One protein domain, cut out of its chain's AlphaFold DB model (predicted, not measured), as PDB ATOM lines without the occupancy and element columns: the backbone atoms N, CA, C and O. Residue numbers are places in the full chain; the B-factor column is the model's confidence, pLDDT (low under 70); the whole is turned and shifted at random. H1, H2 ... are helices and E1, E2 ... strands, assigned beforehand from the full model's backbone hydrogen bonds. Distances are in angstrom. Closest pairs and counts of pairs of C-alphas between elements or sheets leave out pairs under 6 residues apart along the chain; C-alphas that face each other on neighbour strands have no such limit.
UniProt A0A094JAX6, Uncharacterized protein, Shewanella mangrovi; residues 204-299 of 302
ATOM      1  N   VAL A 204      19.841   9.709   7.056       72.75
ATOM      2  CA  VAL A 204      21.112   9.742   7.787       72.75
ATOM      3  C   VAL A 204      21.257   8.602   8.777       72.75
ATOM      4  O   VAL A 204      22.386   8.279   9.126       72.75
ATOM      5  N   ARG A 205      20.174   7.899   9.145       72.62
ATOM      6  CA  ARG A 205      20.269   6.713  10.011       72.62
ATOM      7  C   ARG A 205      21.187   5.636   9.428       72.62
ATOM      8  O   ARG A 205      21.980   5.035  10.152       72.62
ATOM      9  N   HIS A 206      21.157   5.457   8.105       69.88
ATOM     10  CA  HIS A 206      22.013   4.501   7.396       69.88
ATOM     11  C   HIS A 206      23.506   4.883   7.385       69.88
ATOM     12  O   HIS A 206      24.337   4.058   7.012       69.88
ATOM     13  N   LEU A 207      23.852   6.119   7.770       74.56
ATOM     14  CA  LEU A 207      25.237   6.584   7.889       74.56
ATOM     15  C   LEU A 207      25.905   6.125   9.185       74.56
ATOM     16  O   LEU A 207      27.094   6.378   9.364       74.56
ATOM     17  N   SER A 208      25.154   5.458  10.067       76.75
ATOM     18  CA  SER A 208      25.731   4.781  11.220       76.75
ATOM     19  C   SER A 208      26.837   3.831  10.758       76.75
ATOM     20  O   SER A 208      26.647   3.027   9.843       76.75
ATOM     21  N   ASP A 209      27.988   3.903  11.409       77.56
ATOM     22  CA  ASP A 209      29.063   2.931  11.266       77.56
ATOM     23  C   ASP A 209      29.264   2.208  12.603       77.56
ATOM     24  O   ASP A 209      28.661   2.561  13.611       77.56
ATOM     25  N   GLY A 210      30.080   1.154  12.648       76.44
ATOM     26  CA  GLY A 210      30.229   0.352  13.872       76.44
ATOM     27  C   GLY A 210      30.589   1.149  15.144       76.44
ATOM     28  O   GLY A 210      30.365   0.641  16.243       76.44
ATOM     29  N   SER A 211      31.126   2.371  15.011       84.94
ATOM     30  CA  SER A 211      31.493   3.264  16.120       84.94
ATOM     31  C   SER A 211      30.574   4.482  16.271       84.94
ATOM     32  O   SER A 211      30.485   5.012  17.374       84.94
ATOM     33  N   PHE A 212      29.886   4.920  15.218       89.31
ATOM     34  CA  PHE A 212      28.994   6.082  15.236       89.31
ATOM     35  C   PHE A 212      27.558   5.676  14.923       89.31
ATOM     36  O   PHE A 212      27.301   4.999  13.935       89.31
ATOM     37  N   ILE A 213      26.609   6.120  15.738       89.81
ATOM     38  CA  ILE A 213      25.193   5.785  15.581       89.81
ATOM     39  C   ILE A 213      24.431   7.078  15.329       89.81
ATOM     40  O   ILE A 213      24.571   8.037  16.082       89.81
ATOM     41  N   VAL A 214      23.624   7.102  14.274       89.62
ATOM     42  CA  VAL A 214      22.728   8.215  13.964       89.62
ATOM     43  C   VAL A 214      21.300   7.752  14.204       89.62
ATOM     44  O   VAL A 214      20.832   6.832  13.536       89.62
ATOM     45  N   GLU A 215      20.594   8.385  15.136       87.69
ATOM     46  CA  GLU A 215      19.205   8.049  15.466       87.69
ATOM     47  C   GLU A 215      18.274   9.220  15.144       87.69
ATOM     48  O   GLU A 215      18.641  10.385  15.301       87.69
ATOM     49  N   LYS A 216      17.051   8.922  14.692       83.81
ATOM     50  CA  LYS A 216      16.015   9.942  14.481       83.81
ATOM     51  C   LYS A 216      15.458  10.395  15.833       83.81
ATOM     52  O   LYS A 216      15.126   9.561  16.670       83.81
ATOM     53  N   ALA A 217      15.322  11.702  16.002       87.81
ATOM     54  CA  ALA A 217      14.701  12.363  17.145       87.81
ATOM     55  C   ALA A 217      13.519  13.229  16.673       87.81
ATOM     56  O   ALA A 217      13.360  13.462  15.473       87.81
ATOM     57  N   ASP A 218      12.713  13.746  17.603       85.56
ATOM     58  CA  ASP A 218      11.509  14.526  17.270       85.56
ATOM     59  C   ASP A 218      11.814  15.780  16.427       85.56
ATOM     60  O   ASP A 218      11.046  16.133  15.534       85.56
ATOM     61  N   SER A 219      12.957  16.436  16.665       86.06
ATOM     62  CA  SER A 219      13.380  17.663  15.969       86.06
ATOM     63  C   SER A 219      14.447  17.455  14.884       86.06
ATOM     64  O   SER A 219      14.902  18.428  14.276       86.06
ATOM     65  N   GLY A 220      14.867  16.213  14.622       87.81
ATOM     66  CA  GLY A 220      15.943  15.935  13.670       87.81
ATOM     67  C   GLY A 220      16.668  14.625  13.937       87.81
ATOM     68  O   GLY A 220      16.043  13.567  13.982       87.81
ATOM     69  N   PHE A 221      17.990  14.682  14.086       89.31
ATOM     70  CA  PHE A 221      18.826  13.493  14.250       89.31
ATOM     71  C   PHE A 221      19.856  13.691  15.352       89.31
ATOM     72  O   PHE A 221      20.468  14.747  15.451       89.31
ATOM     73  N   ASN A 222      20.076  12.664  16.162       93.94
ATOM     74  CA  ASN A 222      21.132  12.645  17.164       93.94
ATOM     75  C   ASN A 222      22.288  11.786  16.658       93.94
ATOM     76  O   ASN A 222      22.080  10.646  16.238       93.94
ATOM     77  N   LEU A 223      23.501  12.327  16.723       94.00
ATOM     78  CA  LEU A 223      24.733  11.581  16.527       94.00
ATOM     79  C   LEU A 223      25.258  11.114  17.880       94.00
ATOM     80  O   LEU A 223      25.446  11.911  18.801       94.00
ATOM     81  N   TYR A 224      25.550   9.825  17.970       93.38
ATOM     82  CA  TYR A 224      26.176   9.190  19.114       93.38
ATOM     83  C   TYR A 224      27.486   8.528  18.700       93.38
ATOM     84  O   TYR A 224      27.639   8.065  17.568       93.38
ATOM     85  N   VAL A 225      28.401   8.398  19.652       91.31
ATOM     86  CA  VAL A 225      29.547   7.494  19.562       91.31
ATOM     87  C   VAL A 225      29.343   6.318  20.506       91.31
ATOM     88  O   VAL A 225      29.020   6.473  21.685       91.31
ATOM     89  N   LYS A 226      29.540   5.117  19.980       89.19
ATOM     90  CA  LYS A 226      29.518   3.875  20.736       89.19
ATOM     91  C   LYS A 226      30.827   3.761  21.514       89.19
ATOM     92  O   LYS A 226      31.885   3.502  20.943       89.19
ATOM     93  N   GLN A 227      30.763   3.942  22.827       87.94
ATOM     94  CA  GLN A 227      31.887   3.722  23.724       87.94
ATOM     95  C   GLN A 227      31.789   2.354  24.388       87.94
ATOM     96  O   GLN A 227      30.758   1.968  24.939       87.94
ATOM     97  N   LEU A 228      32.902   1.630  24.352       86.81
ATOM     98  CA  LEU A 228      33.083   0.378  25.063       86.81
ATOM     99  C   LEU A 228      33.897   0.660  26.328       86.81
ATOM    100  O   LEU A 228      34.984   1.222  26.252       86.81
ATOM    101  N   SER A 229      33.376   0.276  27.484       85.38
ATOM    102  CA  SER A 229      34.106   0.290  28.756       85.38
ATOM    103  C   SER A 229      34.083  -1.100  29.380       85.38
ATOM    104  O   SER A 229      33.272  -1.937  28.991       85.38
ATOM    105  N   TRP A 230      34.979  -1.365  30.327       83.62
ATOM    106  CA  TRP A 230      35.122  -2.677  30.953       83.62
ATOM    107  C   TRP A 230      35.089  -2.506  32.465       83.62
ATOM    108  O   TRP A 230      35.971  -1.874  33.038       83.62
ATOM    109  N   ALA A 231      34.062  -3.054  33.118       83.06
ATOM    110  CA  ALA A 231      34.005  -3.101  34.584       83.06
ATOM    111  C   ALA A 231      34.898  -4.220  35.160       83.06
ATOM    112  O   ALA A 231      35.187  -4.250  36.353       83.06
ATOM    113  N   GLY A 232      35.327  -5.141  34.298       79.12
ATOM    114  CA  GLY A 232      36.240  -6.241  34.572       79.12
ATOM    115  C   GLY A 232      36.600  -6.952  33.261       79.12
ATOM    116  O   GLY A 232      36.001  -6.631  32.232       79.12
ATOM    117  N   PRO A 233      37.537  -7.917  33.282       74.56
ATOM    118  CA  PRO A 233      38.089  -8.537  32.074       74.56
ATOM    119  C   PRO A 233      37.055  -9.190  31.147       74.56
ATOM    120  O   PRO A 233      37.289  -9.258  29.959       74.56
ATOM    121  N   HIS A 234      35.888  -9.602  31.649       80.94
ATOM    122  CA  HIS A 234      34.831 -10.242  30.844       80.94
ATOM    123  C   HIS A 234      33.483  -9.525  30.938       80.94
ATOM    124  O   HIS A 234      32.435 -10.114  30.679       80.94
ATOM    125  N   SER A 235      33.506  -8.250  31.326       85.44
ATOM    126  CA  SER A 235      32.296  -7.455  31.536       85.44
ATOM    127  C   SER A 235      32.318  -6.196  30.665       85.44
ATOM    128  O   SER A 235      32.393  -5.085  31.210       85.44
ATOM    129  N   PRO A 236      32.287  -6.341  29.322       87.62
ATOM    130  CA  PRO A 236      32.178  -5.204  28.428       87.62
ATOM    131  C   PRO A 236      30.818  -4.529  28.607       87.62
ATOM    132  O   PRO A 236      29.764  -5.157  28.531       87.62
ATOM    133  N   VAL A 237      30.842  -3.218  28.800       89.75
ATOM    134  CA  VAL A 237      29.662  -2.362  28.843       89.75
ATOM    135  C   VAL A 237      29.747  -1.403  27.671       89.75
ATOM    136  O   VAL A 237      30.628  -0.545  27.602       89.75
ATOM    137  N   THR A 238      28.810  -1.553  26.743       88.31
ATOM    138  CA  THR A 238      28.637  -0.619  25.633       88.31
ATOM    139  C   THR A 238      27.682   0.491  26.051       88.31
ATOM    140  O   THR A 238      26.611   0.213  26.589       88.31
ATOM    141  N   ARG A 239      28.047   1.744  25.780       91.44
ATOM    142  CA  ARG A 239      27.179   2.913  25.946       91.44
ATOM    143  C   ARG A 239      27.220   3.772  24.690       91.44
ATOM    144  O   ARG A 239      28.270   3.899  24.066       91.44
ATOM    145  N   ASN A 240      26.090   4.373  24.347       91.62
ATOM    146  CA  ASN A 240      26.009   5.374  23.290       91.62
ATOM    147  C   ASN A 240      26.122   6.746  23.950       91.62
ATOM    148  O   ASN A 240      25.230   7.146  24.695       91.62
ATOM    149  N   ASN A 241      27.220   7.451  23.701       91.38
ATOM    150  CA  ASN A 241      27.400   8.806  24.199       91.38
ATOM    151  C   ASN A 241      26.960   9.792  23.132       91.38
ATOM    152  O   ASN A 241      27.402   9.706  21.989       91.38
ATOM    153  N   PHE A 242      26.086  10.715  23.513       94.56
ATOM    154  CA  PHE A 242      25.626  11.778  22.633       94.56
ATOM    155  C   PHE A 242      26.790  12.699  22.249       94.56
ATOM    156  O   PHE A 242      27.575  13.085  23.114       94.56
ATOM    157  N   LEU A 243      26.883  13.039  20.964       93.81
ATOM    158  CA  LEU A 243      27.870  13.972  20.424       93.81
ATOM    159  C   LEU A 243      27.218  15.279  19.980       93.81
ATOM    160  O   LEU A 243      27.581  16.349  20.459       93.81
ATOM    161  N   GLU A 244      26.257  15.194  19.062       95.81
ATOM    162  CA  GLU A 244      25.700  16.362  18.382       95.81
ATOM    163  C   GLU A 244      24.245  16.107  17.969       95.81
ATOM    164  O   GLU A 244      23.851  14.974  17.681       95.81
ATOM    165  N   HIS A 245      23.440  17.171  17.933       95.44
ATOM    166  CA  HIS A 245      22.095  17.154  17.363       95.44
ATOM    167  C   HIS A 245      22.090  17.890  16.022       95.44
ATOM    168  O   HIS A 245      22.584  19.012  15.918       95.44
ATOM    169  N   PHE A 246      21.472  17.283  15.016       91.44
ATOM    170  CA  PHE A 246      21.296  17.839  13.687       91.44
ATOM    171  C   PHE A 246      19.832  18.183  13.421       91.44
ATOM    172  O   PHE A 246      18.949  17.412  13.803       91.44
ATOM    173  N   PRO A 247      19.547  19.275  12.690       88.88
ATOM    174  CA  PRO A 247      18.188  19.563  12.253       88.88
ATOM    175  C   PRO A 247      17.689  18.489  11.273       88.88
ATOM    176  O   PRO A 247      18.473  17.899  10.529       88.88
ATOM    177  N   ALA A 248      16.370  18.288  11.193       81.00
ATOM    178  CA  ALA A 248      15.752  17.356  10.235       81.00
ATOM    179  C   ALA A 248      16.092  17.653   8.757       81.00
ATOM    180  O   ALA A 248      15.982  16.782   7.898       81.00
ATOM    181  N   THR A 249      16.515  18.883   8.459       78.69
ATOM    182  CA  THR A 249      16.915  19.342   7.123       78.69
ATOM    183  C   THR A 249      18.378  19.054   6.777       78.69
ATOM    184  O   THR A 249      18.795  19.391   5.666       78.69
ATOM    185  N   ILE A 250      19.163  18.461   7.689       85.00
ATOM    186  CA  ILE A 250      20.594  18.235   7.464       85.00
ATOM    187  C   ILE A 250      20.847  17.362   6.232       85.00
ATOM    188  O   ILE A 250      20.132  16.389   5.962       85.00
ATOM    189  N   LYS A 251      21.888  17.699   5.467       80.12
ATOM    190  CA  LYS A 251      22.273  16.920   4.293       80.12
ATOM    191  C   LYS A 251      23.130  15.718   4.719       80.12
ATOM    192  O   LYS A 251      24.009  15.851   5.568       80.12
ATOM    193  N   PRO A 252      22.968  14.545   4.085       78.00
ATOM    194  CA  PRO A 252      23.740  13.343   4.420       78.00
ATOM    195  C   PRO A 252      25.262  13.520   4.380       78.00
ATOM    196  O   PRO A 252      25.972  12.988   5.231       78.00
ATOM    197  N   TRP A 253      25.783  14.293   3.424       74.00
ATOM    198  CA  TRP A 253      27.219  14.567   3.349       74.00
ATOM    199  C   TRP A 253      27.717  15.432   4.516       74.00
ATOM    200  O   TRP A 253      28.844  15.227   4.955       74.00
ATOM    201  N   GLU A 254      26.888  16.326   5.068       84.44
ATOM    202  CA  GLU A 254      27.237  17.113   6.260       84.44
ATOM    203  C   GLU A 254      27.401  16.181   7.463       84.44
ATOM    204  O   GLU A 254      28.399  16.264   8.173       84.44
ATOM    205  N   VAL A 255      26.492  15.213   7.631       86.75
ATOM    206  CA  VAL A 255      26.609  14.181   8.675       86.75
ATOM    207  C   VAL A 255      27.869  13.326   8.487       86.75
ATOM    208  O   VAL A 255      28.571  13.063   9.460       86.75
ATOM    209  N   ARG A 256      28.217  12.931   7.251       82.56
ATOM    210  CA  ARG A 256      29.461  12.176   6.977       82.56
ATOM    211  C   ARG A 256      30.713  12.969   7.349       82.56
ATOM    212  O   ARG A 256      31.621  12.406   7.957       82.56
ATOM    213  N   GLU A 257      30.764  14.256   7.012       85.69
ATOM    214  CA  GLU A 257      31.889  15.119   7.389       85.69
ATOM    215  C   GLU A 257      31.964  15.311   8.909       85.69
ATOM    216  O   GLU A 257      33.061  15.279   9.464       85.69
ATOM    217  N   ARG A 258      30.825  15.398   9.611       92.00
ATOM    218  CA  ARG A 258      30.782  15.441  11.085       92.00
ATOM    219  C   ARG A 258      31.276  14.148  11.730       92.00
ATOM    220  O   ARG A 258      32.105  14.199  12.635       92.00
ATOM    221  N   ILE A 259      30.861  12.988  11.221       89.56
ATOM    222  CA  ILE A 259      31.386  11.685  11.664       89.56
ATOM    223  C   ILE A 259      32.902  11.616  11.444       89.56
ATOM    224  O   ILE A 259      33.649  11.205  12.332       89.56
ATOM    225  N   LYS A 260      33.384  12.045  10.272       87.31
ATOM    226  CA  LYS A 260      34.816  12.073   9.949       87.31
ATOM    227  C   LYS A 260      35.592  13.032  10.853       87.31
ATOM    228  O   LYS A 260      36.701  12.695  11.259       87.31
ATOM    229  N   PHE A 261      35.018  14.192  11.167       90.00
ATOM    230  CA  PHE A 261      35.579  15.151  12.113       90.00
ATOM    231  C   PHE A 261      35.764  14.504  13.492       90.00
ATOM    232  O   PHE A 261      36.902  14.381  13.940       90.00
ATOM    233  N   HIS A 262      34.694  13.972  14.093       89.44
ATOM    234  CA  HIS A 262      34.759  13.335  15.413       89.44
ATOM    235  C   HIS A 262      35.664  12.104  15.446       89.44
ATOM    236  O   HIS A 262      36.353  11.860  16.429       89.44
ATOM    237  N   ARG A 263      35.738  11.331  14.359       85.94
ATOM    238  CA  ARG A 263      36.656  10.186  14.282       85.94
ATOM    239  C   ARG A 263      38.125  10.587  14.447       85.94
ATOM    240  O   ARG A 263      38.913   9.797  14.957       85.94
ATOM    241  N   ASN A 264      38.489  11.784  13.994       82.62
ATOM    242  CA  ASN A 264      39.855  12.292  14.081       82.62
ATOM    243  C   ASN A 264      40.139  13.020  15.404       82.62
ATOM    244  O   ASN A 264      41.269  13.455  15.622       82.62
ATOM    245  N   GLU A 265      39.153  13.150  16.296       82.00
ATOM    246  CA  GLU A 265      39.381  13.696  17.629       82.00
ATOM    247  C   GLU A 265      40.097  12.668  18.515       82.00
ATOM    248  O   GLU A 265      39.702  11.505  18.638       82.00
ATOM    249  N   ILE A 266      41.168  13.126  19.171       69.06
ATOM    250  CA  ILE A 266      42.071  12.313  20.007       69.06
ATOM    251  C   ILE A 266      41.327  11.638  21.178       69.06
ATOM    252  O   ILE A 266      41.802  10.650  21.737       69.06
ATOM    253  N   GLU A 267      40.150  12.138  21.557       82.62
ATOM    254  CA  GLU A 267      39.351  11.558  22.638       82.62
ATOM    255  C   GLU A 267      38.801  10.163  22.301       82.62
ATOM    256  O   GLU A 267      38.662   9.329  23.197       82.62
ATOM    257  N   PHE A 268      38.534   9.866  21.025       81.69
ATOM    258  CA  PHE A 268      37.857   8.624  20.635       81.69
ATOM    259  C   PHE A 268      38.803   7.542  20.128       81.69
ATOM    260  O   PHE A 268      38.468   6.356  20.208       81.69
ATOM    261  N   VAL A 269      40.002   7.919  19.681       85.25
ATOM    262  CA  VAL A 269      41.006   7.001  19.140       85.25
ATOM    263  C   VAL A 269      42.370   7.183  19.800       85.25
ATOM    264  O   VAL A 269      42.791   8.286  20.126       85.25
ATOM    265  N   ARG A 270      43.095   6.079  19.984       89.31
ATOM    266  CA  ARG A 270      44.477   6.067  20.484       89.31
ATOM    267  C   ARG A 270      45.335   5.135  19.649       89.31
ATOM    268  O   ARG A 270      44.831   4.177  19.063       89.31
ATOM    269  N   THR A 271      46.637   5.390  19.637       93.19
ATOM    270  CA  THR A 271      47.634   4.523  18.999       93.19
ATOM    271  C   THR A 271      48.326   3.676  20.057       93.19
ATOM    272  O   THR A 271      48.796   4.191  21.067       93.19
ATOM    273  N   CYS A 272      48.350   2.360  19.847       95.56
ATOM    274  CA  CYS A 272      48.969   1.423  20.778       95.56
ATOM    275  C   CYS A 272      50.493   1.461  20.648       95.56
ATOM    276  O   CYS A 272      51.006   1.193  19.569       95.56
ATOM    277  N   LYS A 273      51.213   1.670  21.752       97.31
ATOM    278  CA  LYS A 273      52.687   1.743  21.786       97.31
ATOM    279  C   LYS A 273      53.395   0.450  21.362       97.31
ATOM    280  O   LYS A 273      54.578   0.459  21.053       97.31
ATOM    281  N   HIS A 274      52.688  -0.681  21.387       96.88
ATOM    282  CA  HIS A 274      53.263  -2.000  21.107       96.88
ATOM    283  C   HIS A 274      53.021  -2.510  19.684       96.88
ATOM    284  O   HIS A 274      53.681  -3.457  19.260       96.88
ATOM    285  N   CYS A 275      52.028  -1.973  18.973       96.50
ATOM    286  CA  CYS A 275      51.684  -2.444  17.627       96.50
ATOM    287  C   CYS A 275      51.357  -1.323  16.643       96.50
ATOM    288  O   CYS A 275      50.898  -1.621  15.544       96.50
ATOM    289  N   ASP A 276      51.490  -0.065  17.070       95.75
ATOM    290  CA  ASP A 276      51.276   1.168  16.305       95.75
ATOM    291  C   ASP A 276      49.917   1.287  15.597       95.75
ATOM    292  O   ASP A 276      49.676   2.194  14.805       95.75
ATOM    293  N   SER A 277      48.973   0.400  15.912       93.50
ATOM    294  CA  SER A 277      47.629   0.449  15.356       93.50
ATOM    295  C   SER A 277      46.785   1.457  16.125       93.50
ATOM    296  O   SER A 277      46.678   1.360  17.355       93.50
ATOM    297  N   THR A 278      46.114   2.345  15.399       88.88
ATOM    298  CA  THR A 278      45.074   3.220  15.941       88.88
ATOM    299  C   THR A 278      43.786   2.427  16.169       88.88
ATOM    300  O   THR A 278      43.308   1.736  15.268       88.88
ATOM    301  N   LYS A 279      43.232   2.486  17.381       88.38
ATOM    302  CA  LYS A 279      41.964   1.834  17.748       88.38
ATOM    303  C   LYS A 279      41.110   2.775  18.594       88.38
ATOM    304  O   LYS A 279      41.639   3.709  19.193       88.38
ATOM    305  N   ASN A 280      39.813   2.489  18.695       85.62
ATOM    306  CA  ASN A 280      38.950   3.213  19.626       85.62
ATOM    307  C   ASN A 280      39.437   3.021  21.067       85.62
ATOM    308  O   ASN A 280      39.893   1.931  21.422       85.62
ATOM    309  N   VAL A 281      39.293   4.049  21.908       87.50
ATOM    310  CA  VAL A 281      39.749   4.027  23.315       87.50
ATOM    311  C   VAL A 281      39.174   2.847  24.104       87.50
ATOM    312  O   VAL A 281      39.868   2.275  24.934       87.50
ATOM    313  N   GLY A 282      37.957   2.401  23.793       86.06
ATOM    314  CA  GLY A 282      37.352   1.228  24.435       86.06
ATOM    315  C   GLY A 282      38.023  -0.121  24.137       86.06
ATOM    316  O   GLY A 282      37.685  -1.129  24.756       86.06
ATOM    317  N   HIS A 283      38.975  -0.156  23.201       89.25
ATOM    318  CA  HIS A 283      39.825  -1.314  22.909       89.25
ATOM    319  C   HIS A 283      41.217  -1.211  23.554       89.25
ATOM    320  O   HIS A 283      42.137  -1.931  23.149       89.25
ATOM    321  N   PHE A 284      41.390  -0.302  24.515       90.88
ATOM    322  CA  PHE A 284      42.624  -0.125  25.266       90.88
ATOM    323  C   PHE A 284      42.487  -0.593  26.711       90.88
ATOM    324  O   PHE A 284      41.548  -0.212  27.404       90.88
ATOM    325  N   TYR A 285      43.475  -1.376  27.150       88.75
ATOM    326  CA  TYR A 285      43.615  -1.822  28.533       88.75
ATOM    327  C   TYR A 285      43.974  -0.651  29.448       88.75
ATOM    328  O   TYR A 285      43.395  -0.475  30.516       88.75
ATOM    329  N   ASP A 286      44.942   0.149  29.005       90.31
ATOM    330  CA  ASP A 286      45.450   1.321  29.703       90.31
ATOM    331  C   ASP A 286      45.665   2.481  28.710       90.31
ATOM    332  O   ASP A 286      45.115   2.503  27.611       90.31
ATOM    333  N   LYS A 287      46.423   3.514  29.089       91.25
ATOM    334  CA  LYS A 287      46.638   4.678  28.213       91.25
ATOM    335  C   LYS A 287      47.487   4.374  26.971       91.25
ATOM    336  O   LYS A 287      47.380   5.123  26.005       91.25
ATOM    337  N   GLU A 288      48.289   3.313  26.982       95.00
ATOM    338  CA  GLU A 288      49.315   3.026  25.970       95.00
ATOM    339  C   GLU A 288      49.118   1.669  25.264       95.00
ATOM    340  O   GLU A 288      49.591   1.485  24.139       95.00
ATOM    341  N   THR A 289      48.387   0.733  25.875       94.06
ATOM    342  CA  THR A 289      48.325  -0.677  25.465       94.06
ATOM    343  C   THR A 289      46.921  -1.081  25.021       94.06
ATOM    344  O   THR A 289      45.960  -1.014  25.789       94.06
ATOM    345  N   CYS A 290      46.785  -1.569  23.784       94.44
ATOM    346  CA  CYS A 290      45.520  -2.146  23.318       94.44
ATOM    347  C   CYS A 290      45.245  -3.531  23.930       94.44
ATOM    348  O   CYS A 290      46.189  -4.263  24.223       94.44
ATOM    349  N   HIS A 291      43.973  -3.938  24.030       91.75
ATOM    350  CA  HIS A 291      43.575  -5.254  24.560       91.75
ATOM    351  C   HIS A 291      44.304  -6.413  23.879       91.75
ATOM    352  O   HIS A 291      44.852  -7.271  24.557       91.75
ATOM    353  N   GLY A 292      44.423  -6.396  22.547       92.75
ATOM    354  CA  GLY A 292      45.138  -7.453  21.824       92.75
ATOM    355  C   GLY A 292      46.622  -7.564  22.206       92.75
ATOM    356  O   GLY A 292      47.158  -8.667  22.298       92.75
ATOM    357  N   CYS A 293      47.296  -6.438  22.471       95.44
ATOM    358  CA  CYS A 293      48.677  -6.454  22.961       95.44
ATOM    359  C   CYS A 293      48.749  -6.849  24.435       95.44
ATOM    360  O   CYS A 293      49.634  -7.618  24.791       95.44
ATOM    361  N   ALA A 294      47.809  -6.392  25.262       93.25
ATOM    362  CA  ALA A 294      47.726  -6.779  26.665       93.25
ATOM    363  C   ALA A 294      47.510  -8.293  26.828       93.25
ATOM    364  O   ALA A 294      48.208  -8.927  27.618       93.25
ATOM    365  N   SER A 295      46.651  -8.908  26.013       93.12
ATOM    366  CA  SER A 295      46.483 -10.365  25.989       93.12
ATOM    367  C   SER A 295      47.754 -11.097  25.600       93.12
ATOM    368  O   SER A 295      48.144 -12.055  26.260       93.12
ATOM    369  N   ARG A 296      48.442 -10.626  24.557       94.62
ATOM    370  CA  ARG A 296      49.650 -11.283  24.049       94.62
ATOM    371  C   ARG A 296      50.864 -11.119  24.969       94.62
ATOM    372  O   ARG A 296      51.638 -12.057  25.104       94.62
ATOM    373  N   LEU A 297      51.067  -9.928  25.531       94.12
ATOM    374  CA  LEU A 297      52.279  -9.569  26.278       94.12
ATOM    375  C   LEU A 297      52.135  -9.779  27.788       94.12
ATOM    376  O   LEU A 297      53.130 -10.037  28.460       94.12
ATOM    377  N   HIS A 298      50.917  -9.660  28.318       87.75
ATOM    378  CA  HIS A 298      50.646  -9.697  29.758       87.75
ATOM    379  C   HIS A 298      49.686 -10.823  30.164       87.75
ATOM    380  O   HIS A 298      49.384 -10.961  31.344       87.75
ATOM    381  N   GLY A 299      49.203 -11.631  29.210       88.56
ATOM    382  CA  GLY A 299      48.295 -12.747  29.488       88.56
ATOM    383  C   GLY A 299      46.899 -12.321  29.953       88.56
ATOM    384  O   GLY A 299      46.183 -13.132  30.532       88.56
TER     385      GLY A 299
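What this domain is: This is residues 204 to 299 of the 302 residues of an uncharacterized protein of Shewanella mangrovi (UniProt A0A094JAX6). What shape do these atoms make? A long, strongly twisted sheet of three strands, E1, E2 and E3, has helix H1 over one face, and a smaller lobe beyond it holds the short hairpin of E4 and E5, with helix H2 at the far end. The hairpin of E2 and E3 reaches well past E1 as a long two-stranded arm. What is it built of? The printed part has 96 residues, with five named strands and two named helices in the order E1 E2 E3 H1 E4 E5 H2; the class is mixed, helices and strands, and both sheets, E1 - E2 - E3 and E4 - E5, are antiparallel. How spread out is it? It is loose, with a radius of gyration of the C-alphas of 15.6 A, and elongated, spanning 50 by 26 by 18 A.

How they stand to each other: How do the first strands pair? E1, residues 212 to 217, E2, residues 220 to 230, and E3, residues 236 to 247, form a meander, each strand the antiparallel neighbour of the one before. Across the hairpin of E1 and E2, at 139 degrees, N 213 and O 224 are within hydrogen-bond range at 2.9 A; across that of E2 and E3, at 160 degrees, N 227 and O 239 are at 2.8 A. Where is the first helix? H1, residues 252 to 263, is on this sheet at a height of 9.7 A and lies over E2, running along the strands at 26 degrees to E2 on the local plane. The closest C-alphas of E1 and H1, those of Phe 212 and Ile 259, are 7.1 A apart. What follows it? E4, residues 269 to 271, and E5, residues 278 to 280, are a hairpin at 144 degrees, with N 270 and O 279 within hydrogen-bond range at 2.9 A. H2, residues 291 to 298, is not on the sheet of E1, E2 and E3 and is apart from H1. Are the helix backbones complete? In H1 and H2 every O i to N i+4 pair is within hydrogen-bond range.

Where its parts are: Where does the first strand begin? C-alpha 212, in E1, is at (28.994, 6.082, 15.236). How long are the longer elements? E2 measures 31.8 A, E3 32.7 A and H1 16.6 A from first to last C-alpha. Where does the last helix end? H2 ends with C-alpha 298 at (50.646, -9.697, 29.758).

The domain as a whole: How far does it reach? The two C-alphas farthest apart, those of Thr 249 and Gly 299, are 50.1 A apart. Are there cuts or long links? The printed part has no cut, and no link between named elements is long. Where is confidence low? The mean pLDDT of the printed part is 87.3, and residues 206 and 266 are under 70.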